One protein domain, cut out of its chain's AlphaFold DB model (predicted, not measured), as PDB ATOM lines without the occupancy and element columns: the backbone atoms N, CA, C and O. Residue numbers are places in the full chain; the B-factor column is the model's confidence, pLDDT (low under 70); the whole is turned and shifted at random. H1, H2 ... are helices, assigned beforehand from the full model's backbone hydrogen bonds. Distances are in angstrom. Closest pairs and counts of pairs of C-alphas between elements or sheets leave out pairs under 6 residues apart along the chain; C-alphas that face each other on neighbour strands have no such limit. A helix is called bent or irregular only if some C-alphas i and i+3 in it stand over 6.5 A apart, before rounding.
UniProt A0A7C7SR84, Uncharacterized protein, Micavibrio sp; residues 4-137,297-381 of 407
ATOM      1  N   GLU A   4      64.428  11.867 -17.197       83.06
ATOM      2  CA  GLU A   4      65.398  10.924 -17.767       83.06
ATOM      3  C   GLU A   4      64.902   9.475 -17.686       83.06
ATOM      4  O   GLU A   4      64.991   8.727 -18.657       83.06
ATOM      5  N   THR A   5      64.324   9.100 -16.545       86.25
ATOM      6  CA  THR A   5      63.784   7.758 -16.294       86.25
ATOM      7  C   THR A   5      62.536   7.498 -17.130       86.25
ATOM      8  O   THR A   5      62.391   6.408 -17.666       86.25
ATOM      9  N   PHE A   6      61.678   8.506 -17.313       87.81
ATOM     10  CA  PHE A   6      60.487   8.411 -18.160       87.81
ATOM     11  C   PHE A   6      60.836   8.109 -19.627       87.81
ATOM     12  O   PHE A   6      60.244   7.232 -20.252       87.81
ATOM     13  N   VAL A   7      61.837   8.796 -20.183       87.44
ATOM     14  CA  VAL A   7      62.263   8.585 -21.577       87.44
ATOM     15  C   VAL A   7      63.000   7.254 -21.748       87.44
ATOM     16  O   VAL A   7      62.790   6.563 -22.745       87.44
ATOM     17  N   GLN A   8      63.803   6.855 -20.758       87.88
ATOM     18  CA  GLN A   8      64.451   5.540 -20.740       87.88
ATOM     19  C   GLN A   8      63.444   4.385 -20.649       87.88
ATOM     20  O   GLN A   8      63.634   3.383 -21.333       87.88
ATOM     21  N   ASP A   9      62.364   4.529 -19.870       88.25
ATOM     22  CA  ASP A   9      61.269   3.546 -19.781       88.25
ATOM     23  C   ASP A   9      60.579   3.325 -21.139       88.25
ATOM     24  O   ASP A   9      60.136   2.225 -21.453       88.25
ATOM     25  N   MET A  10      60.566   4.347 -22.000       86.94
ATOM     26  CA  MET A  10      60.088   4.248 -23.386       86.94
ATOM     27  C   MET A  10      61.158   3.770 -24.385       86.94
ATOM     28  O   MET A  10      60.913   3.768 -25.590       86.94
ATOM     29  N   GLY A  11      62.351   3.381 -23.922       87.06
ATOM     30  CA  GLY A  11      63.448   2.909 -24.775       87.06
ATOM     31  C   GLY A  11      64.122   4.009 -25.602       87.06
ATOM     32  O   GLY A  11      64.764   3.721 -26.613       87.06
ATOM     33  N   LEU A  12      63.974   5.271 -25.198       89.50
ATOM     34  CA  LEU A  12      64.504   6.433 -25.908       89.50
ATOM     35  C   LEU A  12      65.751   7.008 -25.206       89.50
ATOM     36  O   LEU A  12      65.925   6.858 -23.993       89.50
ATOM     37  N   PRO A  13      66.648   7.700 -25.938       86.56
ATOM     38  CA  PRO A  13      67.793   8.370 -25.329       86.56
ATOM     39  C   PRO A  13      67.343   9.559 -24.462       86.56
ATOM     40  O   PRO A  13      66.419  10.274 -24.828       86.56
ATOM     41  N   VAL A  14      68.058   9.844 -23.366       81.00
ATOM     42  CA  VAL A  14      67.730  10.897 -22.365       81.00
ATOM     43  C   VAL A  14      67.506  12.302 -22.967       81.00
ATOM     44  O   VAL A  14      66.784  13.135 -22.418       81.00
ATOM     45  N   ASN A  15      68.091  12.562 -24.139       79.25
ATOM     46  CA  ASN A  15      67.979  13.825 -24.873       79.25
ATOM     47  C   ASN A  15      67.115  13.713 -26.144       79.25
ATOM     48  O   ASN A  15      67.319  14.475 -27.087       79.25
ATOM     49  N   ALA A  16      66.199  12.744 -26.209       86.19
ATOM     50  CA  ALA A  16      65.301  12.578 -27.347       86.19
ATOM     51  C   ALA A  16      64.498  13.860 -27.622       86.19
ATOM     52  O   ALA A  16      63.991  14.510 -26.709       86.19
ATOM     53  N   ASP A  17      64.355  14.228 -28.896       87.62
ATOM     54  CA  ASP A  17      63.496  15.354 -29.264       87.62
ATOM     55  C   ASP A  17      62.046  15.089 -28.840       87.62
ATOM     56  O   ASP A  17      61.574  13.948 -28.896       87.62
ATOM     57  N   ILE A  18      61.326  16.151 -28.475       90.69
ATOM     58  CA  ILE A  18      59.931  16.073 -28.035       90.69
ATOM     59  C   ILE A  18      59.037  15.341 -29.042       90.69
ATOM     60  O   ILE A  18      58.104  14.653 -28.643       90.69
ATOM     61  N   SER A  19      59.357  15.402 -30.339       88.50
ATOM     62  CA  SER A  19      58.631  14.680 -31.388       88.50
ATOM     63  C   SER A  19      58.750  13.162 -31.283       88.50
ATOM     64  O   SER A  19      57.776  12.460 -31.531       88.50
ATOM     65  N   HIS A  20      59.934  12.653 -30.943       89.69
ATOM     66  CA  HIS A  20      60.153  11.212 -30.806       89.69
ATOM     67  C   HIS A  20      59.504  10.690 -29.523       89.69
ATOM     68  O   HIS A  20      58.902   9.619 -29.530       89.69
ATOM     69  N   VAL A  21      59.583  11.479 -28.447       91.38
ATOM     70  CA  VAL A  21      58.959  11.150 -27.161       91.38
ATOM     71  C   VAL A  21      57.435  11.144 -27.276       91.38
ATOM     72  O   VAL A  21      56.805  10.193 -26.837       91.38
ATOM     73  N   GLU A  22      56.840  12.150 -27.922       93.19
ATOM     74  CA  GLU A  22      55.393  12.223 -28.166       93.19
ATOM     75  C   GLU A  22      54.887  11.045 -29.007       93.19
ATOM     76  O   GLU A  22      53.888  10.428 -28.648       93.19
ATOM     77  N   MET A  23      55.608  10.661 -30.064       91.12
ATOM     78  CA  MET A  23      55.244   9.505 -30.888       91.12
ATOM     79  C   MET A  23      55.266   8.189 -30.094       91.12
ATOM     80  O   MET A  23      54.318   7.406 -30.182       91.12
ATOM     81  N   ALA A  24      56.322   7.949 -29.308       92.56
ATOM     82  CA  ALA A  24      56.436   6.752 -28.472       92.56
ATOM     83  C   ALA A  24      55.366   6.726 -27.370       92.56
ATOM     84  O   ALA A  24      54.704   5.707 -27.164       92.56
ATOM     85  N   PHE A  25      55.137   7.869 -26.720       94.06
ATOM     86  CA  PHE A  25      54.091   8.037 -25.719       94.06
ATOM     87  C   PHE A  25      52.705   7.741 -26.303       94.06
ATOM     88  O   PHE A  25      51.946   6.956 -25.739       94.06
ATOM     89  N   MET A  26      52.390   8.293 -27.477       94.38
ATOM     90  CA  MET A  26      51.108   8.062 -28.141       94.38
ATOM     91  C   MET A  26      50.920   6.615 -28.589       94.38
ATOM     92  O   MET A  26      49.803   6.102 -28.504       94.38
ATOM     93  N   ALA A  27      51.982   5.932 -29.023       91.88
ATOM     94  CA  ALA A  27      51.926   4.500 -29.305       91.88
ATOM     95  C   ALA A  27      51.579   3.694 -28.040       91.88
ATOM     96  O   ALA A  27      50.640   2.898 -28.067       91.88
ATOM     97  N   ARG A  28      52.249   3.983 -26.913       92.25
ATOM     98  CA  ARG A  28      51.969   3.365 -25.605       92.25
ATOM     99  C   ARG A  28      50.534   3.623 -25.141       92.25
ATOM    100  O   ARG A  28      49.862   2.706 -24.674       92.25
ATOM    101  N   MET A  29      50.046   4.858 -25.285       93.00
ATOM    102  CA  MET A  29      48.668   5.225 -24.933       93.00
ATOM    103  C   MET A  29      47.642   4.484 -25.780       93.00
ATOM    104  O   MET A  29      46.670   3.973 -25.231       93.00
ATOM    105  N   LYS A  30      47.862   4.371 -27.092       90.75
ATOM    106  CA  LYS A  30      46.972   3.610 -27.979       90.75
ATOM    107  C   LYS A  30      46.919   2.139 -27.606       90.75
ATOM    108  O   LYS A  30      45.828   1.597 -27.480       90.75
ATOM    109  N   GLU A  31      48.077   1.517 -27.410       90.31
ATOM    110  CA  GLU A  31      48.168   0.110 -27.026       90.31
ATOM    111  C   GLU A  31      47.451  -0.145 -25.697       90.31
ATOM    112  O   GLU A  31      46.615  -1.043 -25.610       90.31
ATOM    113  N   ARG A  32      47.698   0.692 -24.678       89.81
ATOM    114  CA  ARG A  32      47.051   0.516 -23.375       89.81
ATOM    115  C   ARG A  32      45.548   0.781 -23.425       89.81
ATOM    116  O   ARG A  32      44.788  -0.014 -22.884       89.81
ATOM    117  N   LEU A  33      45.104   1.858 -24.076       88.88
ATOM    118  CA  LEU A  33      43.674   2.162 -24.210       88.88
ATOM    119  C   LEU A  33      42.935   1.078 -24.999       88.88
ATOM    120  O   LEU A  33      41.796   0.768 -24.662       88.88
ATOM    121  N   GLN A  34      43.581   0.483 -26.006       87.50
ATOM    122  CA  GLN A  34      43.038  -0.657 -26.740       87.50
ATOM    123  C   GLN A  34      42.954  -1.896 -25.843       87.50
ATOM    124  O   GLN A  34      41.896  -2.503 -25.756       87.50
ATOM    125  N   HIS A  35      44.011  -2.217 -25.093       86.94
ATOM    126  CA  HIS A  35      43.997  -3.323 -24.135       86.94
ATOM    127  C   HIS A  35      42.880  -3.180 -23.089       86.94
ATOM    128  O   HIS A  35      42.185  -4.149 -22.796       86.94
ATOM    129  N   ILE A  36      42.694  -1.976 -22.542       82.75
ATOM    130  CA  ILE A  36      41.617  -1.657 -21.592       82.75
ATOM    131  C   ILE A  36      40.238  -1.772 -22.257       82.75
ATOM    132  O   ILE A  36      39.271  -2.183 -21.619       82.75
ATOM    133  N   ALA A  37      40.129  -1.384 -23.529       81.88
ATOM    134  CA  ALA A  37      38.904  -1.561 -24.292       81.88
ATOM    135  C   ALA A  37      38.622  -3.042 -24.577       81.88
ATOM    136  O   ALA A  37      37.463  -3.412 -24.652       81.88
ATOM    137  N   ASP A  38      39.636  -3.889 -24.718       82.31
ATOM    138  CA  ASP A  38      39.450  -5.306 -25.043       82.31
ATOM    139  C   ASP A  38      39.261  -6.191 -23.799       82.31
ATOM    140  O   ASP A  38      38.682  -7.269 -23.912       82.31
ATOM    141  N   ASN A  39      39.706  -5.743 -22.619       77.19
ATOM    142  CA  ASN A  39      39.652  -6.504 -21.368       77.19
ATOM    143  C   ASN A  39      38.986  -5.677 -20.259       77.19
ATOM    144  O   ASN A  39      39.610  -4.811 -19.639       77.19
ATOM    145  N   TYR A  40      37.704  -5.937 -20.001       75.38
ATOM    146  CA  TYR A  40      36.981  -5.270 -18.924       75.38
ATOM    147  C   TYR A  40      37.256  -5.937 -17.564       75.38
ATOM    148  O   TYR A  40      36.824  -7.062 -17.335       75.38
ATOM    149  N   ASP A  41      37.906  -5.215 -16.642       77.19
ATOM    150  CA  ASP A  41      38.009  -5.597 -15.219       77.19
ATOM    151  C   ASP A  41      37.665  -4.429 -14.281       77.19
ATOM    152  O   ASP A  41      38.427  -3.471 -14.118       77.19
ATOM    153  N   GLU A  42      36.504  -4.505 -13.640       72.38
ATOM    154  CA  GLU A  42      36.004  -3.468 -12.742       72.38
ATOM    155  C   GLU A  42      36.933  -3.147 -11.557       72.38
ATOM    156  O   GLU A  42      37.010  -1.991 -11.129       72.38
ATOM    157  N   VAL A  43      37.688  -4.133 -11.066       78.38
ATOM    158  CA  VAL A  43      38.628  -3.962  -9.950       78.38
ATOM    159  C   VAL A  43      39.808  -3.081 -10.365       78.38
ATOM    160  O   VAL A  43      40.320  -2.291  -9.566       78.38
ATOM    161  N   GLU A  44      40.195  -3.149 -11.636       82.62
ATOM    162  CA  GLU A  44      41.344  -2.428 -12.177       82.62
ATOM    163  C   GLU A  44      41.012  -1.003 -12.640       82.62
ATOM    164  O   GLU A  44      41.929  -0.228 -12.890       82.62
ATOM    165  N   VAL A  45      39.736  -0.593 -12.714       80.50
ATOM    166  CA  VAL A  45      39.329   0.728 -13.260       80.50
ATOM    167  C   VAL A  45      40.098   1.880 -12.615       80.50
ATOM    168  O   VAL A  45      40.677   2.712 -13.312       80.50
ATOM    169  N   LYS A  46      40.139   1.915 -11.279       85.00
ATOM    170  CA  LYS A  46      40.833   2.977 -10.535       85.00
ATOM    171  C   LYS A  46      42.347   2.915 -10.718       85.00
ATOM    172  O   LYS A  46      42.998   3.955 -10.714       85.00
ATOM    173  N   ALA A  47      42.901   1.712 -10.857       88.06
ATOM    174  CA  ALA A  47      44.329   1.518 -11.074       88.06
ATOM    175  C   ALA A  47      44.739   1.980 -12.480       88.06
ATOM    176  O   ALA A  47      45.726   2.699 -12.611       88.06
ATOM    177  N   GLU A  48      43.951   1.650 -13.505       88.81
ATOM    178  CA  GLU A  48      44.169   2.091 -14.887       88.81
ATOM    179  C   GLU A  48      44.020   3.603 -15.036       88.81
ATOM    180  O   GLU A  48      44.847   4.245 -15.680       88.81
ATOM    181  N   GLU A  49      43.010   4.204 -14.399       89.62
ATOM    182  CA  GLU A  49      42.854   5.658 -14.415       89.62
ATOM    183  C   GLU A  49      44.035   6.354 -13.721       89.62
ATOM    184  O   GLU A  49      44.594   7.322 -14.244       89.62
ATOM    185  N   ALA A  50      44.452   5.849 -12.554       90.94
ATOM    186  CA  ALA A  50      45.604   6.377 -11.831       90.94
ATOM    187  C   ALA A  50      46.897   6.230 -12.643       90.94
ATOM    188  O   ALA A  50      47.700   7.166 -12.692       90.94
ATOM    189  N   TRP A  51      47.080   5.090 -13.311       91.88
ATOM    190  CA  TRP A  51      48.201   4.854 -14.211       91.88
ATOM    191  C   TRP A  51      48.190   5.847 -15.375       91.88
ATOM    192  O   TRP A  51      49.193   6.515 -15.608       91.88
ATOM    193  N   LEU A  52      47.052   6.019 -16.052       93.06
ATOM    194  CA  LEU A  52      46.912   6.929 -17.188       93.06
ATOM    195  C   LEU A  52      47.220   8.375 -16.783       93.06
ATOM    196  O   LEU A  52      48.037   9.038 -17.423       93.06
ATOM    197  N   ARG A  53      46.654   8.844 -15.664       94.25
ATOM    198  CA  ARG A  53      46.951  10.174 -15.106       94.25
ATOM    199  C   ARG A  53      48.436  10.334 -14.770       94.25
ATOM    200  O   ARG A  53      49.007  11.387 -15.041       94.25
ATOM    201  N   ALA A  54      49.071   9.303 -14.208       93.12
ATOM    202  CA  ALA A  54      50.502   9.325 -13.911       93.12
ATOM    203  C   ALA A  54      51.359   9.399 -15.187       93.12
ATOM    204  O   ALA A  54      52.301  10.183 -15.232       93.12
ATOM    205  N   GLN A  55      51.003   8.654 -16.238       94.19
ATOM    206  CA  GLN A  55      51.712   8.683 -17.520       94.19
ATOM    207  C   GLN A  55      51.632  10.058 -18.198       94.19
ATOM    208  O   GLN A  55      52.655  10.573 -18.646       94.19
ATOM    209  N   PHE A  56      50.446  10.678 -18.246       95.38
ATOM    210  CA  PHE A  56      50.302  12.041 -18.775       95.38
ATOM    211  C   PHE A  56      51.080  13.058 -17.944       95.38
ATOM    212  O   PHE A  56      51.766  13.907 -18.506       95.38
ATOM    213  N   LYS A  57      51.039  12.940 -16.612       95.25
ATOM    214  CA  LYS A  57      51.827  13.794 -15.721       95.25
ATOM    215  C   LYS A  57      53.327  13.688 -16.009       95.25
ATOM    216  O   LYS A  57      53.967  14.716 -16.200       95.25
ATOM    217  N   ASP A  58      53.873  12.473 -16.077       93.81
ATOM    218  CA  ASP A  58      55.297  12.257 -16.361       93.81
ATOM    219  C   ASP A  58      55.677  12.794 -17.762       93.81
ATOM    220  O   ASP A  58      56.740  13.401 -17.932       93.81
ATOM    221  N   PHE A  59      54.788  12.658 -18.758       95.50
ATOM    222  CA  PHE A  59      54.974  13.248 -20.088       95.50
ATOM    223  C   PHE A  59      54.996  14.784 -20.061       95.50
ATOM    224  O   PHE A  59      55.869  15.398 -20.679       95.50
ATOM    225  N   PHE A  60      54.068  15.424 -19.349       95.81
ATOM    226  CA  PHE A  60      54.017  16.883 -19.248       95.81
ATOM    227  C   PHE A  60      55.197  17.448 -18.450       95.81
ATOM    228  O   PHE A  60      55.770  18.467 -18.836       95.81
ATOM    229  N   GLU A  61      55.641  16.757 -17.398       94.12
ATOM    230  CA  GLU A  61      56.881  17.088 -16.684       94.12
ATOM    231  C   GLU A  61      58.088  17.038 -17.636       94.12
ATOM    232  O   GLU A  61      58.862  17.996 -17.708       94.12
ATOM    233  N   TYR A  62      58.198  15.980 -18.450       94.00
ATOM    234  CA  TYR A  62      59.213  15.895 -19.501       94.00
ATOM    235  C   TYR A  62      59.133  17.058 -20.500       94.00
ATOM    236  O   TYR A  62      60.155  17.667 -20.830       94.00
ATOM    237  N   ALA A  63      57.934  17.383 -20.985       95.00
ATOM    238  CA  ALA A  63      57.726  18.458 -21.948       95.00
ATOM    239  C   ALA A  63      58.135  19.826 -21.377       95.00
ATOM    240  O   ALA A  63      58.783  20.609 -22.072       95.00
ATOM    241  N   ARG A  64      57.854  20.098 -20.098       94.56
ATOM    242  CA  ARG A  64      58.292  21.329 -19.418       94.56
ATOM    243  C   ARG A  64      59.806  21.413 -19.275       94.56
ATOM    244  O   ARG A  64      60.385  22.475 -19.511       94.56
ATOM    245  N   ASP A  65      60.468  20.310 -18.945       92.62
ATOM    246  CA  ASP A  65      61.931  20.273 -18.896       92.62
ATOM    247  C   ASP A  65      62.557  20.404 -20.290       92.62
ATOM    248  O   ASP A  65      63.597  21.049 -20.455       92.62
ATOM    249  N   TRP A  66      61.900  19.872 -21.323       94.06
ATOM    250  CA  TRP A  66      62.268  20.135 -22.710       94.06
ATOM    251  C   TRP A  66      62.136  21.626 -23.062       94.06
ATOM    252  O   TRP A  66      63.113  22.190 -23.551       94.06
ATOM    253  N   ILE A  67      61.021  22.292 -22.724       94.81
ATOM    254  CA  ILE A  67      60.847  23.744 -22.926       94.81
ATOM    255  C   ILE A  67      61.997  24.514 -22.272       94.81
ATOM    256  O   ILE A  67      62.619  25.352 -22.916       94.81
ATOM    257  N   ARG A  68      62.329  24.219 -21.007       93.81
ATOM    258  CA  ARG A  68      63.411  24.906 -20.277       93.81
ATOM    259  C   ARG A  68      64.769  24.748 -20.962       93.81
ATOM    260  O   ARG A  68      65.478  25.740 -21.140       93.81
ATOM    261  N   ARG A  69      65.130  23.517 -21.352       92.44
ATOM    262  CA  ARG A  69      66.387  23.224 -22.067       92.44
ATOM    263  C   ARG A  69      66.454  23.973 -23.394       92.44
ATOM    264  O   ARG A  69      67.489  24.538 -23.737       92.44
ATOM    265  N   GLU A  70      65.345  23.997 -24.114       93.69
ATOM    266  CA  GLU A  70      65.257  24.572 -25.447       93.69
ATOM    267  C   GLU A  70      65.263  26.110 -25.421       93.69
ATOM    268  O   GLU A  70      66.014  26.741 -26.167       93.69
ATOM    269  N   THR A  71      64.544  26.722 -24.478       92.19
ATOM    270  CA  THR A  71      64.610  28.165 -24.211       92.19
ATOM    271  C   THR A  71      66.027  28.589 -23.817       92.19
ATOM    272  O   THR A  71      66.531  29.595 -24.316       92.19
ATOM    273  N   ALA A  72      66.715  27.809 -22.974       92.81
ATOM    274  CA  ALA A  72      68.108  28.074 -22.611       92.81
ATOM    275  C   ALA A  72      69.056  27.945 -23.817       92.81
ATOM    276  O   ALA A  72      69.954  28.768 -23.988       92.81
ATOM    277  N   ARG A  73      68.829  26.955 -24.692       91.88
ATOM    278  CA  ARG A  73      69.599  26.758 -25.932       91.88
ATOM    279  C   ARG A  73      69.494  27.951 -26.880       91.88
ATOM    280  O   ARG A  73      70.453  28.262 -27.584       91.88
ATOM    281  N   PHE A  74      68.341  28.610 -26.904       90.94
ATOM    282  CA  PHE A  74      68.083  29.774 -27.748       90.94
ATOM    283  C   PHE A  74      68.232  31.120 -27.031       90.94
ATOM    284  O   PHE A  74      67.911  32.160 -27.614       90.94
ATOM    285  N   ALA A  75      68.764  31.127 -25.807       88.19
ATOM    286  CA  ALA A  75      69.003  32.352 -25.062       88.19
ATOM    287  C   ALA A  75      69.860  33.339 -25.879       88.19
ATOM    288  O   ALA A  75      70.914  32.993 -26.412       88.19
ATOM    289  N   GLY A  76      69.385  34.581 -26.000       82.12
ATOM    290  CA  GLY A  76      70.062  35.641 -26.754       82.12
ATOM    291  C   GLY A  76      69.787  35.660 -28.263       82.12
ATOM    292  O   GLY A  76      70.278  36.559 -28.947       82.12
ATOM    293  N   GLN A  77      68.989  34.733 -28.807       87.94
ATOM    294  CA  GLN A  77      68.505  34.865 -30.183       87.94
ATOM    295  C   GLN A  77      67.480  35.999 -30.303       87.94
ATOM    296  O   GLN A  77      66.641  36.201 -29.430       87.94
ATOM    297  N   LYS A  78      67.550  36.754 -31.407       87.25
ATOM    298  CA  LYS A  78      66.643  37.880 -31.658       87.25
ATOM    299  C   LYS A  78      65.220  37.378 -31.916       87.25
ATOM    300  O   LYS A  78      64.992  36.656 -32.887       87.25
ATOM    301  N   GLU A  79      64.276  37.829 -31.099       90.56
ATOM    302  CA  GLU A  79      62.840  37.629 -31.308       90.56
ATOM    303  C   GLU A  79      62.187  38.856 -31.957       90.56
ATOM    304  O   GLU A  79      62.713  39.975 -31.916       90.56
ATOM    305  N   TYR A  80      61.033  38.649 -32.588       93.25
ATOM    306  CA  TYR A  80      60.220  39.738 -33.112       93.25
ATOM    307  C   TYR A  80      59.459  40.458 -31.987       93.25
ATOM    308  O   TYR A  80      59.067  39.862 -30.982       93.25
ATOM    309  N   GLN A  81      59.205  41.758 -32.166       89.88
ATOM    310  CA  GLN A  81      58.478  42.575 -31.193       89.88
ATOM    311  C   GLN A  81      57.075  42.005 -30.914       89.88
ATOM    312  O   GLN A  81      56.233  41.938 -31.805       89.88
ATOM    313  N   GLY A  82      56.808  41.643 -29.658       87.00
ATOM    314  CA  GLY A  82      55.528  41.067 -29.230       87.00
ATOM    315  C   GLY A  82      55.538  39.547 -29.041       87.00
ATOM    316  O   GLY A  82      54.562  39.024 -28.505       87.00
ATOM    317  N   ALA A  83      56.630  38.853 -29.384       91.38
ATOM    318  CA  ALA A  83      56.797  37.424 -29.103       91.38
ATOM    319  C   ALA A  83      56.625  37.103 -27.604       91.38
ATOM    320  O   ALA A  83      55.831  36.229 -27.263       91.38
ATOM    321  N   ASP A  84      57.232  37.899 -26.714       91.12
ATOM    322  CA  ASP A  84      57.109  37.753 -25.251       91.12
ATOM    323  C   ASP A  84      55.665  37.772 -24.743       91.12
ATOM    324  O   ASP A  84      55.348  37.169 -23.718       91.12
ATOM    325  N   ARG A  85      54.782  38.531 -25.402       94.81
ATOM    326  CA  ARG A  85      53.367  38.580 -25.023       94.81
ATOM    327  C   ARG A  85      52.691  37.264 -25.395       94.81
ATOM    328  O   ARG A  85      52.056  36.656 -24.547       94.81
ATOM    329  N   VAL A  86      52.852  36.819 -26.640       93.88
ATOM    330  CA  VAL A  86      52.192  35.603 -27.139       93.88
ATOM    331  C   VAL A  86      52.720  34.350 -26.432       93.88
ATOM    332  O   VAL A  86      51.944  33.445 -26.141       93.88
ATOM    333  N   LYS A  87      54.014  34.311 -26.089       95.12
ATOM    334  CA  LYS A  87      54.603  33.234 -25.279       95.12
ATOM    335  C   LYS A  87      54.026  33.189 -23.866       95.12
ATOM    336  O   LYS A  87      53.614  32.120 -23.435       95.12
ATOM    337  N   ARG A  88      53.898  34.338 -23.189       95.06
ATOM    338  CA  ARG A  88      53.241  34.415 -21.871       95.06
ATOM    339  C   ARG A  88      51.781  33.978 -21.921       95.06
ATOM    340  O   ARG A  88      51.347  33.223 -21.061       95.06
ATOM    341  N   ASP A  89      51.034  34.408 -22.936       94.50
ATOM    342  CA  ASP A  89      49.645  33.974 -23.114       94.50
ATOM    343  C   ASP A  89      49.556  32.454 -23.358       94.50
ATOM    344  O   ASP A  89      48.597  31.818 -22.926       94.50
ATOM    345  N   ALA A  90      50.539  31.861 -24.046       95.25
ATOM    346  CA  ALA A  90      50.617  30.419 -24.266       95.25
ATOM    347  C   ALA A  90      50.975  29.638 -22.993       95.25
ATOM    348  O   ALA A  90      50.379  28.595 -22.738       95.25
ATOM    349  N   GLU A  91      51.900  30.147 -22.179       94.56
ATOM    350  CA  GLU A  91      52.228  29.573 -20.869       94.56
ATOM    351  C   GLU A  91      51.016  29.583 -19.929       94.56
ATOM    352  O   GLU A  91      50.794  28.611 -19.213       94.56
ATOM    353  N   GLN A  92      50.193  30.637 -19.972       94.19
ATOM    354  CA  GLN A  92      48.985  30.745 -19.143       94.19
ATOM    355  C   GLN A  92      47.941  29.664 -19.441       94.19
ATOM    356  O   GLN A  92      47.261  29.217 -18.526       94.19
ATOM    357  N   VAL A  93      47.805  29.243 -20.703       94.88
ATOM    358  CA  VAL A  93      46.815  28.224 -21.104       94.88
ATOM    359  C   VAL A  93      47.376  26.799 -21.093       94.88
ATOM    360  O   VAL A  93      46.635  25.851 -21.349       94.88
ATOM    361  N   LEU A  94      48.677  26.634 -20.835       95.25
ATOM    362  CA  LEU A  94      49.355  25.341 -20.909       95.25
ATOM    363  C   LEU A  94      48.824  24.368 -19.851       95.25
ATOM    364  O   LEU A  94      48.429  23.258 -20.197       95.25
ATOM    365  N   ASP A  95      48.764  24.801 -18.590       94.00
ATOM    366  CA  ASP A  95      48.287  23.986 -17.465       94.00
ATOM    367  C   ASP A  95      46.836  23.517 -17.688       94.00
ATOM    368  O   ASP A  95      46.498  22.354 -17.455       94.00
ATOM    369  N   GLU A  96      45.981  24.407 -18.198       93.25
ATOM    370  CA  GLU A  96      44.582  24.097 -18.509       93.25
ATOM    371  C   GLU A  96      44.465  23.080 -19.655       93.25
ATOM    372  O   GLU A  96      43.666  22.143 -19.577       93.25
ATOM    373  N   LEU A  97      45.290  23.212 -20.702       94.56
ATOM    374  CA  LEU A  97      45.334  22.252 -21.806       94.56
ATOM    375  C   LEU A  97      45.825  20.870 -21.343       94.56
ATOM    376  O   LEU A  97      45.266  19.858 -21.760       94.56
ATOM    377  N   GLU A  98      46.832  20.809 -20.472       95.56
ATOM    378  CA  GLU A  98      47.328  19.554 -19.887       95.56
ATOM    379  C   GLU A  98      46.242  18.841 -19.064       95.56
ATOM    380  O   GLU A  98      46.026  17.631 -19.224       95.56
ATOM    381  N   SER A  99      45.500  19.594 -18.240       93.31
ATOM    382  CA  SER A  99      44.345  19.061 -17.500       93.31
ATOM    383  C   SER A  99      43.284  18.522 -18.456       93.31
ATOM    384  O   SER A  99      42.830  17.388 -18.309       93.31
ATOM    385  N   TYR A 100      42.949  19.291 -19.495       92.56
ATOM    386  CA  TYR A 100      41.946  18.909 -20.484       92.56
ATOM    387  C   TYR A 100      42.290  17.612 -21.219       92.56
ATOM    388  O   TYR A 100      41.435  16.744 -21.374       92.56
ATOM    389  N   ILE A 101      43.542  17.445 -21.649       94.38
ATOM    390  CA  ILE A 101      44.003  16.230 -22.337       94.38
ATOM    391  C   ILE A 101      43.902  15.008 -21.415       94.38
ATOM    392  O   ILE A 101      43.481  13.925 -21.842       94.38
ATOM    393  N   THR A 102      44.251  15.182 -20.142       93.44
ATOM    394  CA  THR A 102      44.165  14.119 -19.130       93.44
ATOM    395  C   THR A 102      42.710  13.722 -18.861       93.44
ATOM    396  O   THR A 102      42.376  12.539 -18.806       93.44
ATOM    397  N   GLU A 103      41.812  14.697 -18.739       91.56
ATOM    398  CA  GLU A 103      40.380  14.448 -18.547       91.56
ATOM    399  C   GLU A 103      39.735  13.817 -19.784       91.56
ATOM    400  O   GLU A 103      38.955  12.870 -19.663       91.56
ATOM    401  N   PHE A 104      40.099  14.283 -20.983       92.81
ATOM    402  CA  PHE A 104      39.635  13.721 -22.249       92.81
ATOM    403  C   PHE A 104      40.010  12.241 -22.367       92.81
ATOM    404  O   PHE A 104      39.170  11.407 -22.703       92.81
ATOM    405  N   SER A 105      41.270  11.906 -22.084       91.62
ATOM    406  CA  SER A 105      41.773  10.533 -22.180       91.62
ATOM    407  C   SER A 105      41.141   9.609 -21.137       91.62
ATOM    408  O   SER A 105      40.767   8.487 -21.488       91.62
ATOM    409  N   SER A 106      40.918  10.088 -19.908       90.88
ATOM    410  CA  SER A 106      40.135   9.353 -18.904       90.88
ATOM    411  C   SER A 106      38.696   9.113 -19.387       90.88
ATOM    412  O   SER A 106      38.237   7.971 -19.436       90.88
ATOM    413  N   CYS A 107      37.999  10.151 -19.863       92.06
ATOM    414  CA  CYS A 107      36.635  10.023 -20.386       92.06
ATOM    415  C   CYS A 107      36.551   9.019 -21.554       92.06
ATOM    416  O   CYS A 107      35.669   8.155 -21.578       92.06
ATOM    417  N   TYR A 108      37.506   9.081 -22.487       92.06
ATOM    418  CA  TYR A 108      37.614   8.144 -23.604       92.06
ATOM    419  C   TYR A 108      37.808   6.696 -23.132       92.06
ATOM    420  O   TYR A 108      37.156   5.782 -23.644       92.06
ATOM    421  N   MET A 109      38.674   6.485 -22.135       90.88
ATOM    422  CA  MET A 109      38.891   5.181 -21.510       90.88
ATOM    423  C   MET A 109      37.591   4.640 -20.901       90.88
ATOM    424  O   MET A 109      37.190   3.524 -21.229       90.88
ATOM    425  N   HIS A 110      36.906   5.429 -20.068       90.12
ATOM    426  CA  HIS A 110      35.652   5.025 -19.422       90.12
ATOM    427  C   HIS A 110      34.577   4.631 -20.439       90.12
ATOM    428  O   HIS A 110      33.993   3.554 -20.322       90.12
ATOM    429  N   LEU A 111      34.366   5.444 -21.478       91.44
ATOM    430  CA  LEU A 111      33.399   5.139 -22.533       91.44
ATOM    431  C   LEU A 111      33.699   3.809 -23.229       91.44
ATOM    432  O   LEU A 111      32.795   2.992 -23.387       91.44
ATOM    433  N   ASN A 112      34.955   3.562 -23.614       89.56
ATOM    434  CA  ASN A 112      35.319   2.297 -24.253       89.56
ATOM    435  C   ASN A 112      35.073   1.101 -23.332       89.56
ATOM    436  O   ASN A 112      34.491   0.114 -23.773       89.56
ATOM    437  N   ARG A 113      35.447   1.203 -22.053       88.62
ATOM    438  CA  ARG A 113      35.216   0.136 -21.069       88.62
ATOM    439  C   ARG A 113      33.737  -0.173 -20.895       88.62
ATOM    440  O   ARG A 113      33.347  -1.335 -20.897       88.62
ATOM    441  N   PHE A 114      32.917   0.863 -20.760       89.94
ATOM    442  CA  PHE A 114      31.472   0.718 -20.623       89.94
ATOM    443  C   PHE A 114      30.847   0.084 -21.865       89.94
ATOM    444  O   PHE A 114      29.998  -0.795 -21.749       89.94
ATOM    445  N   MET A 115      31.301   0.468 -23.059       90.62
ATOM    446  CA  MET A 115      30.862  -0.171 -24.297       90.62
ATOM    447  C   MET A 115      31.258  -1.651 -24.356       90.62
ATOM    448  O   MET A 115      30.464  -2.460 -24.827       90.62
ATOM    449  N   THR A 116      32.454  -2.016 -23.893       88.56
ATOM    450  CA  THR A 116      32.914  -3.413 -23.861       88.56
ATOM    451  C   THR A 116      32.110  -4.256 -22.890       88.56
ATOM    452  O   THR A 116      31.602  -5.291 -23.307       88.56
ATOM    453  N   LEU A 117      31.877  -3.762 -21.668       87.94
ATOM    454  CA  LEU A 117      30.976  -4.401 -20.707       87.94
ATOM    455  C   LEU A 117      29.627  -4.735 -21.361       87.94
ATOM    456  O   LEU A 117      29.192  -5.881 -21.345       87.94
ATOM    457  N   LEU A 118      28.984  -3.751 -22.002       88.56
ATOM    458  CA  LEU A 118      27.685  -3.977 -22.638       88.56
ATOM    459  C   LEU A 118      27.765  -4.942 -23.827       88.56
ATOM    460  O   LEU A 118      26.830  -5.703 -24.047       88.56
ATOM    461  N   ARG A 119      28.851  -4.927 -24.609       89.12
ATOM    462  CA  ARG A 119      29.044  -5.870 -25.724       89.12
ATOM    463  C   ARG A 119      29.204  -7.304 -25.239       89.12
ATOM    464  O   ARG A 119      28.659  -8.200 -25.877       89.12
ATOM    465  N   ASP A 120      29.949  -7.517 -24.164       86.88
ATOM    466  CA  ASP A 120      30.172  -8.851 -23.615       86.88
ATOM    467  C   ASP A 120      28.892  -9.406 -22.988       86.88
ATOM    468  O   ASP A 120      28.536 -10.552 -23.261       86.88
ATOM    469  N   GLU A 121      28.124  -8.568 -22.287       84.75
ATOM    470  CA  GLU A 121      26.792  -8.930 -21.787       84.75
ATOM    471  C   GLU A 121      25.807  -9.234 -22.921       84.75
ATOM    472  O   GLU A 121      25.134 -10.264 -22.907       84.75
ATOM    473  N   ILE A 122      25.774  -8.403 -23.969       86.50
ATOM    474  CA  ILE A 122      24.970  -8.665 -25.172       86.50
ATOM    475  C   ILE A 122      25.341 -10.014 -25.783       86.50
ATOM    476  O   ILE A 122      24.451 -10.796 -26.103       86.50
ATOM    477  N   ARG A 123      26.636 -10.319 -25.928       84.69
ATOM    478  CA  ARG A 123      27.095 -11.604 -26.475       84.69
ATOM    479  C   ARG A 123      26.676 -12.773 -25.589       84.69
ATOM    480  O   ARG A 123      26.207 -13.783 -26.112       84.69
ATOM    481  N   ALA A 124      26.833 -12.652 -24.272       82.56
ATOM    482  CA  ALA A 124      26.417 -13.679 -23.325       82.56
ATOM    483  C   ALA A 124      24.903 -13.934 -23.413       82.56
ATOM    484  O   ALA A 124      24.462 -15.084 -23.492       82.56
ATOM    485  N   GLU A 125      24.107 -12.868 -23.481       78.00
ATOM    486  CA  GLU A 125      22.652 -12.945 -23.575       78.00
ATOM    487  C   GLU A 125      22.181 -13.459 -24.945       78.00
ATOM    488  O   GLU A 125      21.262 -14.274 -25.021       78.00
ATOM    489  N   GLU A 126      22.839 -13.073 -26.040       79.31
ATOM    490  CA  GLU A 126      22.588 -13.610 -27.382       79.31
ATOM    491  C   GLU A 126      22.830 -15.120 -27.442       79.31
ATOM    492  O   GLU A 126      22.035 -15.838 -28.052       79.31
ATOM    493  N   VAL A 127      23.870 -15.630 -26.772       76.69
ATOM    494  CA  VAL A 127      24.112 -17.076 -26.658       76.69
ATOM    495  C   VAL A 127      22.962 -17.757 -25.913       76.69
ATOM    496  O   VAL A 127      22.442 -18.758 -26.414       76.69
ATOM    497  N   LYS A 128      22.490 -17.201 -24.787       70.44
ATOM    498  CA  LYS A 128      21.331 -17.739 -24.046       70.44
ATOM    499  C   LYS A 128      20.054 -17.731 -24.901       70.44
ATOM    500  O   LYS A 128      19.357 -18.743 -24.995       70.44
ATOM    501  N   LEU A 129      19.772 -16.616 -25.578       65.62
ATOM    502  CA  LEU A 129      18.558 -16.388 -26.372       65.62
ATOM    503  C   LEU A 129      18.586 -17.031 -27.764       65.62
ATOM    504  O   LEU A 129      17.535 -17.155 -28.396       65.62
ATOM    505  N   SER A 130      19.748 -17.478 -28.253       56.25
ATOM    506  CA  SER A 130      19.897 -18.152 -29.552       56.25
ATOM    507  C   SER A 130      19.052 -19.430 -29.681       56.25
ATOM    508  O   SER A 130      18.763 -19.865 -30.801       56.25
ATOM    509  N   THR A 131      18.586 -19.961 -28.548       53.88
ATOM    510  CA  THR A 131      17.675 -21.104 -28.412       53.88
ATOM    511  C   THR A 131      16.176 -20.731 -28.433       53.88
ATOM    512  O   THR A 131      15.333 -21.627 -28.452       53.88
ATOM    513  N   GLY A 132      15.815 -19.438 -28.470       53.56
ATOM    514  CA  GLY A 132      14.440 -18.938 -28.315       53.56
ATOM    515  C   GLY A 132      13.849 -18.159 -29.506       53.56
ATOM    516  O   GLY A 132      14.528 -17.766 -30.454       53.56
ATOM    517  N   SER A 133      12.535 -17.900 -29.436       53.28
ATOM    518  CA  SER A 133      11.703 -17.282 -30.494       53.28
ATOM    519  C   SER A 133      11.793 -15.742 -30.588       53.28
ATOM    520  O   SER A 133      11.012 -15.125 -31.314       53.28
ATOM    521  N   TYR A 134      12.707 -15.089 -29.866       56.88
ATOM    522  CA  TYR A 134      12.726 -13.625 -29.684       56.88
ATOM    523  C   TYR A 134      13.606 -12.867 -30.696       56.88
ATOM    524  O   TYR A 134      14.134 -11.797 -30.402       56.88
ATOM    525  N   ARG A 135      13.768 -13.392 -31.914       54.97
ATOM    526  CA  ARG A 135      14.506 -12.690 -32.977       54.97
ATOM    527  C   ARG A 135      13.663 -11.525 -33.529       54.97
ATOM    528  O   ARG A 135      12.458 -11.670 -33.709       54.97
ATOM    529  N   ASN A 136      14.303 -10.396 -33.849       62.94
ATOM    530  CA  ASN A 136      13.731  -9.214 -34.533       62.94
ATOM    531  C   ASN A 136      12.843  -8.253 -33.712       62.94
ATOM    532  O   ASN A 136      12.073  -7.484 -34.296       62.94
ATOM    533  N   ILE A 137      12.943  -8.234 -32.383       68.69
ATOM    534  CA  ILE A 137      12.246  -7.227 -31.564       68.69
ATOM    535  C   ILE A 137      13.087  -5.952 -31.507       68.69
ATOM    536  O   ILE A 137      14.265  -6.000 -31.172       68.69
ATOM    537  N   PRO A 297      17.164  -6.145 -26.584       83.00
ATOM    538  CA  PRO A 297      16.943  -4.834 -27.202       83.00
ATOM    539  C   PRO A 297      17.273  -3.643 -26.290       83.00
ATOM    540  O   PRO A 297      17.746  -2.616 -26.775       83.00
ATOM    541  N   TYR A 298      17.039  -3.760 -24.978       82.88
ATOM    542  CA  TYR A 298      17.417  -2.725 -24.015       82.88
ATOM    543  C   TYR A 298      18.935  -2.562 -23.923       82.88
ATOM    544  O   TYR A 298      19.430  -1.435 -23.987       82.88
ATOM    545  N   MET A 299      19.679  -3.668 -23.809       84.12
ATOM    546  CA  MET A 299      21.143  -3.617 -23.754       84.12
ATOM    547  C   MET A 299      21.723  -2.976 -25.019       84.12
ATOM    548  O   MET A 299      22.590  -2.108 -24.935       84.12
ATOM    549  N   GLN A 300      21.198  -3.351 -26.191       86.75
ATOM    550  CA  GLN A 300      21.598  -2.779 -27.480       86.75
ATOM    551  C   GLN A 300      21.348  -1.266 -27.523       86.75
ATOM    552  O   GLN A 300      22.249  -0.504 -27.856       86.75
ATOM    553  N   TYR A 301      20.177  -0.804 -27.074       87.12
ATOM    554  CA  TYR A 301      19.881   0.627 -26.967       87.12
ATOM    555  C   TYR A 301      20.855   1.380 -26.042       87.12
ATOM    556  O   TYR A 301      21.247   2.520 -26.321       87.12
ATOM    557  N   LYS A 302      21.263   0.762 -24.928       89.44
ATOM    558  CA  LYS A 302      22.253   1.350 -24.017       89.44
ATOM    559  C   LYS A 302      23.643   1.410 -24.649       89.44
ATOM    560  O   LYS A 302      24.309   2.438 -24.525       89.44
ATOM    561  N   LEU A 303      24.042   0.381 -25.395       91.12
ATOM    562  CA  LEU A 303      25.286   0.382 -26.163       91.12
ATOM    563  C   LEU A 303      25.284   1.473 -27.248       91.12
ATOM    564  O   LEU A 303      26.286   2.173 -27.412       91.12
ATOM    565  N   ASP A 304      24.165   1.670 -27.946       89.69
ATOM    566  CA  ASP A 304      24.004   2.744 -28.936       89.69
ATOM    567  C   ASP A 304      24.108   4.128 -28.280       89.69
ATOM    568  O   ASP A 304      24.765   5.029 -28.802       89.69
ATOM    569  N   SER A 305      23.528   4.287 -27.086       90.56
ATOM    570  CA  SER A 305      23.623   5.528 -26.306       90.56
ATOM    571  C   SER A 305      25.074   5.852 -25.926       90.56
ATOM    572  O   SER A 305      25.512   6.992 -26.089       90.56
ATOM    573  N   LEU A 306      25.849   4.855 -25.478       93.88
ATOM    574  CA  LEU A 306      27.284   5.016 -25.205       93.88
ATOM    575  C   LEU A 306      28.086   5.305 -26.482       93.88
ATOM    576  O   LEU A 306      28.983   6.147 -26.468       93.88
ATOM    577  N   SER A 307      27.735   4.659 -27.596       92.62
ATOM    578  CA  SER A 307      28.354   4.907 -28.905       92.62
ATOM    579  C   SER A 307      28.157   6.360 -29.339       92.62
ATOM    580  O   SER A 307      29.116   7.015 -29.741       92.62
ATOM    581  N   HIS A 308      26.952   6.904 -29.158       92.75
ATOM    582  CA  HIS A 308      26.660   8.303 -29.453       92.75
ATOM    583  C   HIS A 308      27.441   9.277 -28.553       92.75
ATOM    584  O   HIS A 308      27.927  10.308 -29.019       92.75
ATOM    585  N   LEU A 309      27.626   8.949 -27.268       93.50
ATOM    586  CA  LEU A 309      28.479   9.739 -26.372       93.50
ATOM    587  C   LEU A 309      29.948   9.723 -26.817       93.50
ATOM    588  O   LEU A 309      30.604  10.765 -26.790       93.50
ATOM    589  N   LYS A 310      30.453   8.574 -27.282       92.31
ATOM    590  CA  LYS A 310      31.796   8.459 -27.866       92.31
ATOM    591  C   LYS A 310      31.935   9.273 -29.149       92.31
ATOM    592  O   LYS A 310      32.942   9.952 -29.321       92.31
ATOM    593  N   GLU A 311      30.939   9.254 -30.030       91.31
ATOM    594  CA  GLU A 311      30.921  10.115 -31.219       91.31
ATOM    595  C   GLU A 311      30.948  11.594 -30.830       91.31
ATOM    596  O   GLU A 311      31.760  12.346 -31.361       91.31
ATOM    597  N   LYS A 312      30.133  12.006 -29.850       90.31
ATOM    598  CA  LYS A 312      30.137  13.383 -29.337       90.31
ATOM    599  C   LYS A 312      31.513  13.777 -28.789       90.31
ATOM    600  O   LYS A 312      31.974  14.881 -29.065       90.31
ATOM    601  N   LEU A 313      32.185  12.880 -28.065       90.75
ATOM    602  CA  LEU A 313      33.554  13.091 -27.587       90.75
ATOM    603  C   LEU A 313      34.548  13.253 -28.750       90.75
ATOM    604  O   LEU A 313      35.387  14.148 -28.717       90.75
ATOM    605  N   LEU A 314      34.435  12.437 -29.799       88.56
ATOM    606  CA  LEU A 314      35.324  12.491 -30.965       88.56
ATOM    607  C   LEU A 314      35.064  13.690 -31.889       88.56
ATOM    608  O   LEU A 314      35.981  14.147 -32.566       88.56
ATOM    609  N   VAL A 315      33.840  14.228 -31.898       85.12
ATOM    610  CA  VAL A 315      33.515  15.507 -32.553       85.12
ATOM    611  C   VAL A 315      34.205  16.672 -31.847       85.12
ATOM    612  O   VAL A 315      34.609  17.628 -32.505       85.12
ATOM    613  N   ILE A 316      34.352  16.595 -30.522       82.19
ATOM    614  CA  ILE A 316      35.073  17.607 -29.750       82.19
ATOM    615  C   ILE A 316      36.566  17.589 -30.110       82.19
ATOM    616  O   ILE A 316      37.133  18.642 -30.408       82.19
ATOM    617  N   ASN A 317      37.215  16.420 -30.065       84.94
ATOM    618  CA  ASN A 317      38.602  16.253 -30.508       84.94
ATOM    619  C   ASN A 317      39.021  14.773 -30.590       84.94
ATOM    620  O   ASN A 317      38.291  13.885 -30.163       84.94
ATOM    621  N   SER A 318      40.241  14.509 -31.067       90.56
ATOM    622  CA  SER A 318      40.915  13.213 -30.894       90.56
ATOM    623  C   SER A 318      42.160  13.370 -30.027       90.56
ATOM    624  O   SER A 318      42.757  14.447 -29.988       90.56
ATOM    625  N   LEU A 319      42.598  12.297 -29.364       90.75
ATOM    626  CA  LEU A 319      43.797  12.358 -28.527       90.75
ATOM    627  C   LEU A 319      45.041  12.748 -29.347       90.75
ATOM    628  O   LEU A 319      45.835  13.567 -28.903       90.75
ATOM    629  N   GLU A 320      45.184  12.240 -30.573       91.12
ATOM    630  CA  GLU A 320      46.272  12.624 -31.484       91.12
ATOM    631  C   GLU A 320      46.224  14.102 -31.865       91.12
ATOM    632  O   GLU A 320      47.257  14.772 -31.921       91.12
ATOM    633  N   SER A 321      45.025  14.615 -32.132       91.75
ATOM    634  CA  SER A 321      44.824  16.008 -32.522       91.75
ATOM    635  C   SER A 321      45.137  16.949 -31.356       91.75
ATOM    636  O   SER A 321      45.828  17.953 -31.543       91.75
ATOM    637  N   LEU A 322      44.732  16.577 -30.138       93.50
ATOM    638  CA  LEU A 322      45.066  17.301 -28.914       93.50
ATOM    639  C   LEU A 322      46.565  17.286 -28.612       93.50
ATOM    640  O   LEU A 322      47.133  18.330 -28.303       93.50
ATOM    641  N   MET A 323      47.226  16.139 -28.754       94.62
ATOM    642  CA  MET A 323      48.669  16.025 -28.519       94.62
ATOM    643  C   MET A 323      49.484  16.766 -29.581       94.62
ATOM    644  O   MET A 323      50.475  17.422 -29.260       94.62
ATOM    645  N   THR A 324      49.015  16.774 -30.831       93.69
ATOM    646  CA  THR A 324      49.583  17.614 -31.894       93.69
ATOM    647  C   THR A 324      49.445  19.098 -31.554       93.69
ATOM    648  O   THR A 324      50.394  19.867 -31.728       93.69
ATOM    649  N   LEU A 325      48.279  19.522 -31.054       94.19
ATOM    650  CA  LEU A 325      48.048  20.905 -30.638       94.19
ATOM    651  C   LEU A 325      48.928  21.290 -29.440       94.19
ATOM    652  O   LEU A 325      49.575  22.335 -29.486       94.19
ATOM    653  N   TYR A 326      49.018  20.421 -28.430       96.25
ATOM    654  CA  TYR A 326      49.904  20.577 -27.275       96.25
ATOM    655  C   TYR A 326      51.359  20.752 -27.709       96.25
ATOM    656  O   TYR A 326      52.010  21.727 -27.339       96.25
ATOM    657  N   LYS A 327      51.853  19.874 -28.587       95.19
ATOM    658  CA  LYS A 327      53.203  19.960 -29.148       95.19
ATOM    659  C   LYS A 327      53.449  21.294 -29.857       95.19
ATOM    660  O   LYS A 327      54.482  21.927 -29.650       95.19
ATOM    661  N   ARG A 328      52.502  21.751 -30.683       95.06
ATOM    662  CA  ARG A 328      52.609  23.052 -31.365       95.06
ATOM    663  C   ARG A 328      52.647  24.216 -30.373       95.06
ATOM    664  O   ARG A 328      53.398  25.159 -30.612       95.06
ATOM    665  N   LEU A 329      51.886  24.139 -29.279       96.44
ATOM    666  CA  LEU A 329      51.890  25.133 -28.203       96.44
ATOM    667  C   LEU A 329      53.267  25.191 -27.522       96.44
ATOM    668  O   LEU A 329      53.915  26.234 -27.525       96.44
ATOM    669  N   ILE A 330      53.785  24.063 -27.034       96.38
ATOM    670  CA  ILE A 330      55.081  24.042 -26.332       96.38
ATOM    671  C   ILE A 330      56.258  24.430 -27.239       96.38
ATOM    672  O   ILE A 330      57.193  25.089 -26.789       96.38
ATOM    673  N   MET A 331      56.201  24.101 -28.537       93.88
ATOM    674  CA  MET A 331      57.213  24.538 -29.503       93.88
ATOM    675  C   MET A 331      57.217  26.058 -29.684       93.88
ATOM    676  O   MET A 331      58.290  26.651 -29.780       93.88
ATOM    677  N   GLY A 332      56.049  26.705 -29.721       92.88
ATOM    678  CA  GLY A 332      55.972  28.162 -29.849       92.88
ATOM    679  C   GLY A 332      56.390  28.916 -28.585       92.88
ATOM    680  O   GLY A 332      56.836  30.058 -28.691       92.88
ATOM    681  N   ILE A 333      56.317  28.277 -27.412       95.00
ATOM    682  CA  ILE A 333      56.912  28.785 -26.166       95.00
ATOM    683  C   ILE A 333      58.447  28.702 -26.246       95.00
ATOM    684  O   ILE A 333      59.146  29.698 -26.048       95.00
ATOM    685  N   ALA A 334      58.970  27.524 -26.590       93.19
ATOM    686  CA  ALA A 334      60.395  27.209 -26.501       93.19
ATOM    687  C   ALA A 334      61.270  27.815 -27.617       93.19
ATOM    688  O   ALA A 334      62.424  28.174 -27.385       93.19
ATOM    689  N   VAL A 335      60.750  27.930 -28.842       92.12
ATOM    690  CA  VAL A 335      61.532  28.328 -30.028       92.12
ATOM    691  C   VAL A 335      61.388  29.837 -30.311       92.12
ATOM    692  O   VAL A 335      60.315  30.405 -30.087       92.12
ATOM    693  N   PRO A 336      62.429  30.533 -30.812       91.88
ATOM    694  CA  PRO A 336      62.333  31.951 -31.168       91.88
ATOM    695  C   PRO A 336      61.317  32.236 -32.280       91.88
ATOM    696  O   PRO A 336      61.384  31.657 -33.370       91.88
ATOM    697  N   LEU A 337      60.425  33.201 -32.044       93.56
ATOM    698  CA  LEU A 337      59.461  33.687 -33.037       93.56
ATOM    699  C   LEU A 337      60.094  34.841 -33.833       93.56
ATOM    700  O   LEU A 337      60.127  35.989 -33.391       93.56
ATOM    701  N   LYS A 338      60.666  34.512 -34.997       91.06
ATOM    702  CA  LYS A 338      61.610  35.385 -35.724       91.06
ATOM    703  C   LYS A 338      60.967  36.520 -36.527       91.06
ATOM    704  O   LYS A 338      61.640  37.506 -36.816       91.06
ATOM    705  N   ASP A 339      59.694  36.394 -36.895       93.00
ATOM    706  CA  ASP A 339      58.986  37.390 -37.700       93.00
ATOM    707  C   ASP A 339      57.479  37.457 -37.388       93.00
ATOM    708  O   ASP A 339      56.913  36.614 -36.685       93.00
ATOM    709  N   ILE A 340      56.820  38.482 -37.936       92.62
ATOM    710  CA  ILE A 340      55.389  38.739 -37.734       92.62
ATOM    711  C   ILE A 340      54.486  37.635 -38.299       92.62
ATOM    712  O   ILE A 340      53.395  37.414 -37.772       92.62
ATOM    713  N   LYS A 341      54.901  36.943 -39.366       93.31
ATOM    714  CA  LYS A 341      54.109  35.870 -39.973       93.31
ATOM    715  C   LYS A 341      54.071  34.673 -39.027       93.31
ATOM    716  O   LYS A 341      52.990  34.147 -38.781       93.31
ATOM    717  N   VAL A 342      55.215  34.308 -38.450       92.00
ATOM    718  CA  VAL A 342      55.328  33.232 -37.457       92.00
ATOM    719  C   VAL A 342      54.501  33.549 -36.210       92.00
ATOM    720  O   VAL A 342      53.753  32.687 -35.758       92.00
ATOM    721  N   ILE A 343      54.556  34.786 -35.701       93.31
ATOM    722  CA  ILE A 343      53.729  35.198 -34.553       93.31
ATOM    723  C   ILE A 343      52.241  35.072 -34.866       93.31
ATOM    724  O   ILE A 343      51.515  34.459 -34.094       93.31
ATOM    725  N   ARG A 344      51.782  35.609 -36.004       92.06
ATOM    726  CA  ARG A 344      50.360  35.553 -36.372       92.06
ATOM    727  C   ARG A 344      49.871  34.126 -36.589       92.06
ATOM    728  O   ARG A 344      48.753  33.817 -36.199       92.06
ATOM    729  N   MET A 345      50.684  33.267 -37.205       93.19
ATOM    730  CA  MET A 345      50.347  31.850 -37.366       93.19
ATOM    731  C   MET A 345      50.262  31.148 -36.010       93.19
ATOM    732  O   MET A 345      49.329  30.394 -35.768       93.19
ATOM    733  N   TYR A 346      51.199  31.414 -35.101       95.25
ATOM    734  CA  TYR A 346      51.171  30.823 -33.767       95.25
ATOM    735  C   TYR A 346      49.970  31.310 -32.940       95.25
ATOM    736  O   TYR A 346      49.248  30.509 -32.350       95.25
ATOM    737  N   GLU A 347      49.700  32.614 -32.954       92.56
ATOM    738  CA  GLU A 347      48.570  33.214 -32.245       92.56
ATOM    739  C   GLU A 347      47.224  32.707 -32.791       92.56
ATOM    740  O   GLU A 347      46.376  32.263 -32.020       92.56
ATOM    741  N   ASN A 348      47.034  32.702 -34.114       91.94
ATOM    742  CA  ASN A 348      45.755  32.326 -34.720       91.94
ATOM    743  C   ASN A 348      45.533  30.813 -34.791       91.94
ATOM    744  O   ASN A 348      44.446  30.348 -34.456       91.94
ATOM    745  N   ASP A 349      46.541  30.045 -35.206       91.12
ATOM    746  CA  ASP A 349      46.355  28.625 -35.523       91.12
ATOM    747  C   ASP A 349      46.595  27.712 -34.314       91.12
ATOM    748  O   ASP A 349      46.235  26.532 -34.357       91.12
ATOM    749  N   VAL A 350      47.241  28.222 -33.257       94.44
ATOM    750  CA  VAL A 350      47.580  27.448 -32.054       94.44
ATOM    751  C   VAL A 350      46.930  28.062 -30.822       94.44
ATOM    752  O   VAL A 350      46.039  27.447 -30.243       94.44
ATOM    753  N   LEU A 351      47.314  29.281 -30.434       94.19
ATOM    754  CA  LEU A 351      46.864  29.876 -29.171       94.19
ATOM    755  C   LEU A 351      45.349  30.119 -29.144       94.19
ATOM    756  O   LEU A 351      44.677  29.735 -28.187       94.19
ATOM    757  N   ASN A 352      44.792  30.719 -30.197       93.69
ATOM    758  CA  ASN A 352      43.352  30.957 -30.293       93.69
ATOM    759  C   ASN A 352      42.559  29.647 -30.376       93.69
ATOM    760  O   ASN A 352      41.466  29.568 -29.821       93.69
ATOM    761  N   HIS A 353      43.118  28.606 -31.000       91.88
ATOM    762  CA  HIS A 353      42.495  27.284 -31.032       91.88
ATOM    763  C   HIS A 353      42.460  26.646 -29.634       91.88
ATOM    764  O   HIS A 353      41.410  26.164 -29.213       91.88
ATOM    765  N   VAL A 354      43.553  26.719 -28.868       92.94
ATOM    766  CA  VAL A 354      43.576  26.259 -27.467       92.94
ATOM    767  C   VAL A 354      42.543  27.019 -26.632       92.94
ATOM    768  O   VAL A 354      41.711  26.399 -25.976       92.94
ATOM    769  N   LYS A 355      42.507  28.354 -26.725       91.81
ATOM    770  CA  LYS A 355      41.516  29.184 -26.014       91.81
ATOM    771  C   LYS A 355      40.071  28.839 -26.400       91.81
ATOM    772  O   LYS A 355      39.185  28.825 -25.544       91.81
ATOM    773  N   TYR A 356      39.818  28.536 -27.672       89.19
ATOM    774  CA  TYR A 356      38.503  28.097 -28.144       89.19
ATOM    775  C   TYR A 356      38.091  26.751 -27.528       89.19
ATOM    776  O   TYR A 356      36.984  26.625 -27.006       89.19
ATOM    777  N   LEU A 357      38.997  25.767 -27.512       86.88
ATOM    778  CA  LEU A 357      38.742  24.462 -26.893       86.88
ATOM    779  C   LEU A 357      38.449  24.588 -25.392       86.88
ATOM    780  O   LEU A 357      37.462  24.024 -24.913       86.88
ATOM    781  N   LEU A 358      39.259  25.371 -24.674       86.44
ATOM    782  CA  LEU A 358      39.118  25.573 -23.230       86.44
ATOM    783  C   LEU A 358      37.822  26.314 -22.860       86.44
ATOM    784  O   LEU A 358      37.165  25.954 -21.887       86.44
ATOM    785  N   SER A 359      37.398  27.303 -23.655       83.06
ATOM    786  CA  SER A 359      36.183  28.085 -23.364       83.06
ATOM    787  C   SER A 359      34.866  27.367 -23.684       83.06
ATOM    788  O   SER A 359      33.869  27.625 -23.011       83.06
ATOM    789  N   GLY A 360      34.835  26.485 -24.691       74.00
ATOM    790  CA  GLY A 360      33.600  25.827 -25.139       74.00
ATOM    791  C   GLY A 360      33.489  24.352 -24.759       74.00
ATOM    792  O   GLY A 360      32.456  23.906 -24.262       74.00
ATOM    793  N   HIS A 361      34.542  23.575 -25.003       71.62
ATOM    794  CA  HIS A 361      34.457  22.114 -25.012       71.62
ATOM    795  C   HIS A 361      34.932  21.449 -23.720       71.62
ATOM    796  O   HIS A 361      34.508  20.330 -23.426       71.62
ATOM    797  N   PHE A 362      35.750  22.141 -22.923       72.06
ATOM    798  CA  PHE A 362      36.168  21.687 -21.593       72.06
ATOM    799  C   PHE A 362      34.967  21.341 -20.702       72.06
ATOM    800  O   PHE A 362      34.924  20.292 -20.067       72.06
ATOM    801  N   GLN A 363      33.922  22.171 -20.741       76.75
ATOM    802  CA  GLN A 363      32.724  22.005 -19.913       76.75
ATOM    803  C   GLN A 363      31.835  20.817 -20.315       76.75
ATOM    804  O   GLN A 363      30.956  20.419 -19.548       76.75
ATOM    805  N   GLU A 364      32.018  20.260 -21.514       84.25
ATOM    806  CA  GLU A 364      31.208  19.142 -22.002       84.25
ATOM    807  C   GLU A 364      31.760  17.779 -21.563       84.25
ATOM    808  O   GLU A 364      30.975  16.840 -21.436       84.25
ATOM    809  N   LEU A 365      33.065  17.660 -21.271       87.31
ATOM    810  CA  LEU A 365      33.671  16.387 -20.851       87.31
ATOM    811  C   LEU A 365      33.042  15.810 -19.573       87.31
ATOM    812  O   LEU A 365      32.629  14.647 -19.612       87.31
ATOM    813  N   PRO A 366      32.870  16.581 -18.477       87.06
ATOM    814  CA  PRO A 366      32.264  16.042 -17.261       87.06
ATOM    815  C   PRO A 366      30.821  15.586 -17.491       87.06
ATOM    816  O   PRO A 366      30.401  14.570 -16.946       87.06
ATOM    817  N   LYS A 367      30.071  16.287 -18.353       90.25
ATOM    818  CA  LYS A 367      28.688  15.921 -18.693       90.25
ATOM    819  C   LYS A 367      28.624  14.614 -19.480       90.25
ATOM    820  O   LYS A 367      27.728  13.808 -19.248       90.25
ATOM    821  N   ILE A 368      29.550  14.407 -20.422       91.38
ATOM    822  CA  ILE A 368      29.645  13.160 -21.194       91.38
ATOM    823  C   ILE A 368      29.971  11.996 -20.259       91.38
ATOM    824  O   ILE A 368      29.286  10.975 -20.316       91.38
ATOM    825  N   LEU A 369      30.974  12.158 -19.389       90.50
ATOM    826  CA  LEU A 369      31.372  11.119 -18.442       90.50
ATOM    827  C   LEU A 369      30.238  10.781 -17.471       90.50
ATOM    828  O   LEU A 369      29.854   9.618 -17.386       90.50
ATOM    829  N   GLN A 370      29.634  11.790 -16.837       92.38
ATOM    830  CA  GLN A 370      28.494  11.601 -15.940       92.38
ATOM    831  C   GLN A 370      27.362  10.840 -16.643       92.38
ATOM    832  O   GLN A 370      26.807   9.888 -16.099       92.38
ATOM    833  N   ARG A 371      27.030  11.213 -17.886       92.00
ATOM    834  CA  ARG A 371      25.961  10.541 -18.628       92.00
ATOM    835  C   ARG A 371      26.304   9.091 -18.969       92.00
ATOM    836  O   ARG A 371      25.409   8.244 -19.008       92.00
ATOM    837  N   ALA A 372      27.574   8.801 -19.233       91.06
ATOM    838  CA  ALA A 372      28.049   7.447 -19.473       91.06
ATOM    839  C   ALA A 372      27.944   6.586 -18.203       91.06
ATOM    840  O   ALA A 372      27.428   5.471 -18.267       91.06
ATOM    841  N   GLU A 373      28.344   7.129 -17.051       90.38
ATOM    842  CA  GLU A 373      28.225   6.475 -15.743       90.38
ATOM    843  C   GLU A 373      26.761   6.197 -15.373       90.38
ATOM    844  O   GLU A 373      26.421   5.061 -15.043       90.38
ATOM    845  N   GLU A 374      25.871   7.187 -15.524       89.81
ATOM    846  CA  GLU A 374      24.420   7.020 -15.337       89.81
ATOM    847  C   GLU A 374      23.865   5.902 -16.230       89.81
ATOM    848  O   GLU A 374      23.084   5.060 -15.786       89.81
ATOM    849  N   THR A 375      24.300   5.853 -17.494       88.38
ATOM    850  CA  THR A 375      23.853   4.841 -18.462       88.38
ATOM    851  C   THR A 375      24.236   3.428 -18.020       88.38
ATOM    852  O   THR A 375      23.413   2.517 -18.136       88.38
ATOM    853  N   VAL A 376      25.450   3.240 -17.495       87.88
ATOM    854  CA  VAL A 376      25.919   1.940 -16.988       87.88
ATOM    855  C   VAL A 376      25.262   1.571 -15.665       87.88
ATOM    856  O   VAL A 376      24.898   0.414 -15.472       87.88
ATOM    857  N   GLN A 377      25.060   2.532 -14.768       87.19
ATOM    858  CA  GLN A 377      24.362   2.283 -13.512       87.19
ATOM    859  C   GLN A 377      22.913   1.841 -13.762       87.19
ATOM    860  O   GLN A 377      22.468   0.840 -13.201       87.19
ATOM    861  N   GLU A 378      22.191   2.540 -14.643       81.88
ATOM    862  CA  GLU A 378      20.845   2.144 -15.066       81.88
ATOM    863  C   GLU A 378      20.838   0.750 -15.701       81.88
ATOM    864  O   GLU A 378      19.924  -0.037 -15.444       81.88
ATOM    865  N   PHE A 379      21.848   0.440 -16.520       85.00
ATOM    866  CA  PHE A 379      22.005  -0.874 -17.130       85.00
ATOM    867  C   PHE A 379      22.143  -1.973 -16.070       85.00
ATOM    868  O   PHE A 379      21.353  -2.909 -16.095       85.00
ATOM    869  N   ARG A 380      23.052  -1.828 -15.099       83.56
ATOM    870  CA  ARG A 380      23.283  -2.829 -14.042       83.56
ATOM    871  C   ARG A 380      22.045  -3.113 -13.210       83.56
ATOM    872  O   ARG A 380      21.623  -4.255 -13.124       83.56
ATOM    873  N   ILE A 381      21.409  -2.055 -12.699       79.56
ATOM    874  CA  ILE A 381      20.157  -2.174 -11.934       79.56
ATOM    875  C   ILE A 381      19.108  -2.926 -12.760       79.56
ATOM    876  O   ILE A 381      18.364  -3.752 -12.245       79.56
TER     877      ILE A 381
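AT A GLANCE: This is residues 4 to 137 and 297 to 381 of the 407 residues of an uncharacterized protein of Micavibrio sp (UniProt A0A7C7SR84). A long rod-shaped bundle of helices is built round the long bent helix H4. Hairpin H2 and H3 covers one side, H5 and H8 pack on arm H4b, H6 and H7 pack beside arm H4a, and residues 127 to 134 stick out. The printed part has 219 residues with eight named helices, H1 to H8 in chain order, and no named strand: all helix. It is loose, with a radius of gyration of the C-alphas of 21.4 A and spans of 78 by 36 by 23 A.

IN THESE COORDINATES: H4, residues 83 to 129, was assigned as one helix by its hydrogen bonds but is bent, with C-alphas 92 and 95 7.0 A apart; its arms are H4a, 83 to 92, and H4b, 95 to 129, 50.9 A long. H1 is residues 4 to 9, from C-alpha (65.398, 10.924, -17.767); H2 18 to 38; H3 42 to 73, 47.1 A, irregular, with C-alphas 43 and 46 7.3 A apart. H5 is 297 to 316, H6 319 to 334, H7 340 to 360, H8 364 to 381, ending at (20.157, -2.174, -11.934).

HOW THE PARTS SIT: H4 is the hub, touching six helices; H2, H3, H4b, H5, H6 and H8 form a bundle, helices side by side. H4b touches H5, closest C-alphas Met 115 and Leu 303, 5.9 A, at a shallow tilt of 21 degrees, opposite ways. With residues 103 to 114 alone, H4b touches H8, closest C-alphas Cys 107 and Leu 369, 5.7 A. H4a touches H7, closest C-alphas Ala 90 and Leu 351, 6.2 A, and H6, closest Lys 87 and Ile 333, 5.1 A. H1 only just touches H3, with 3 pairs of C-alphas within 8 A, closest Phe 6 and Asp 58, 6.7 A. Every O i to N i+4 pair is within hydrogen-bond range in H1, H2, H4a, H4b, H5, H6 and H8; in H3 26 of 28, in H7 14 of 17.

THE WHOLE: The farthest C-alphas, Gly 76 and Ser 133, are 78.9 A apart. Residues 138 to 296 are not printed; C-alphas 137 and 297 are 6.8 A apart across the cut. Of the links printed whole none is long. pLDDT is under 70 at residues 129 to 137.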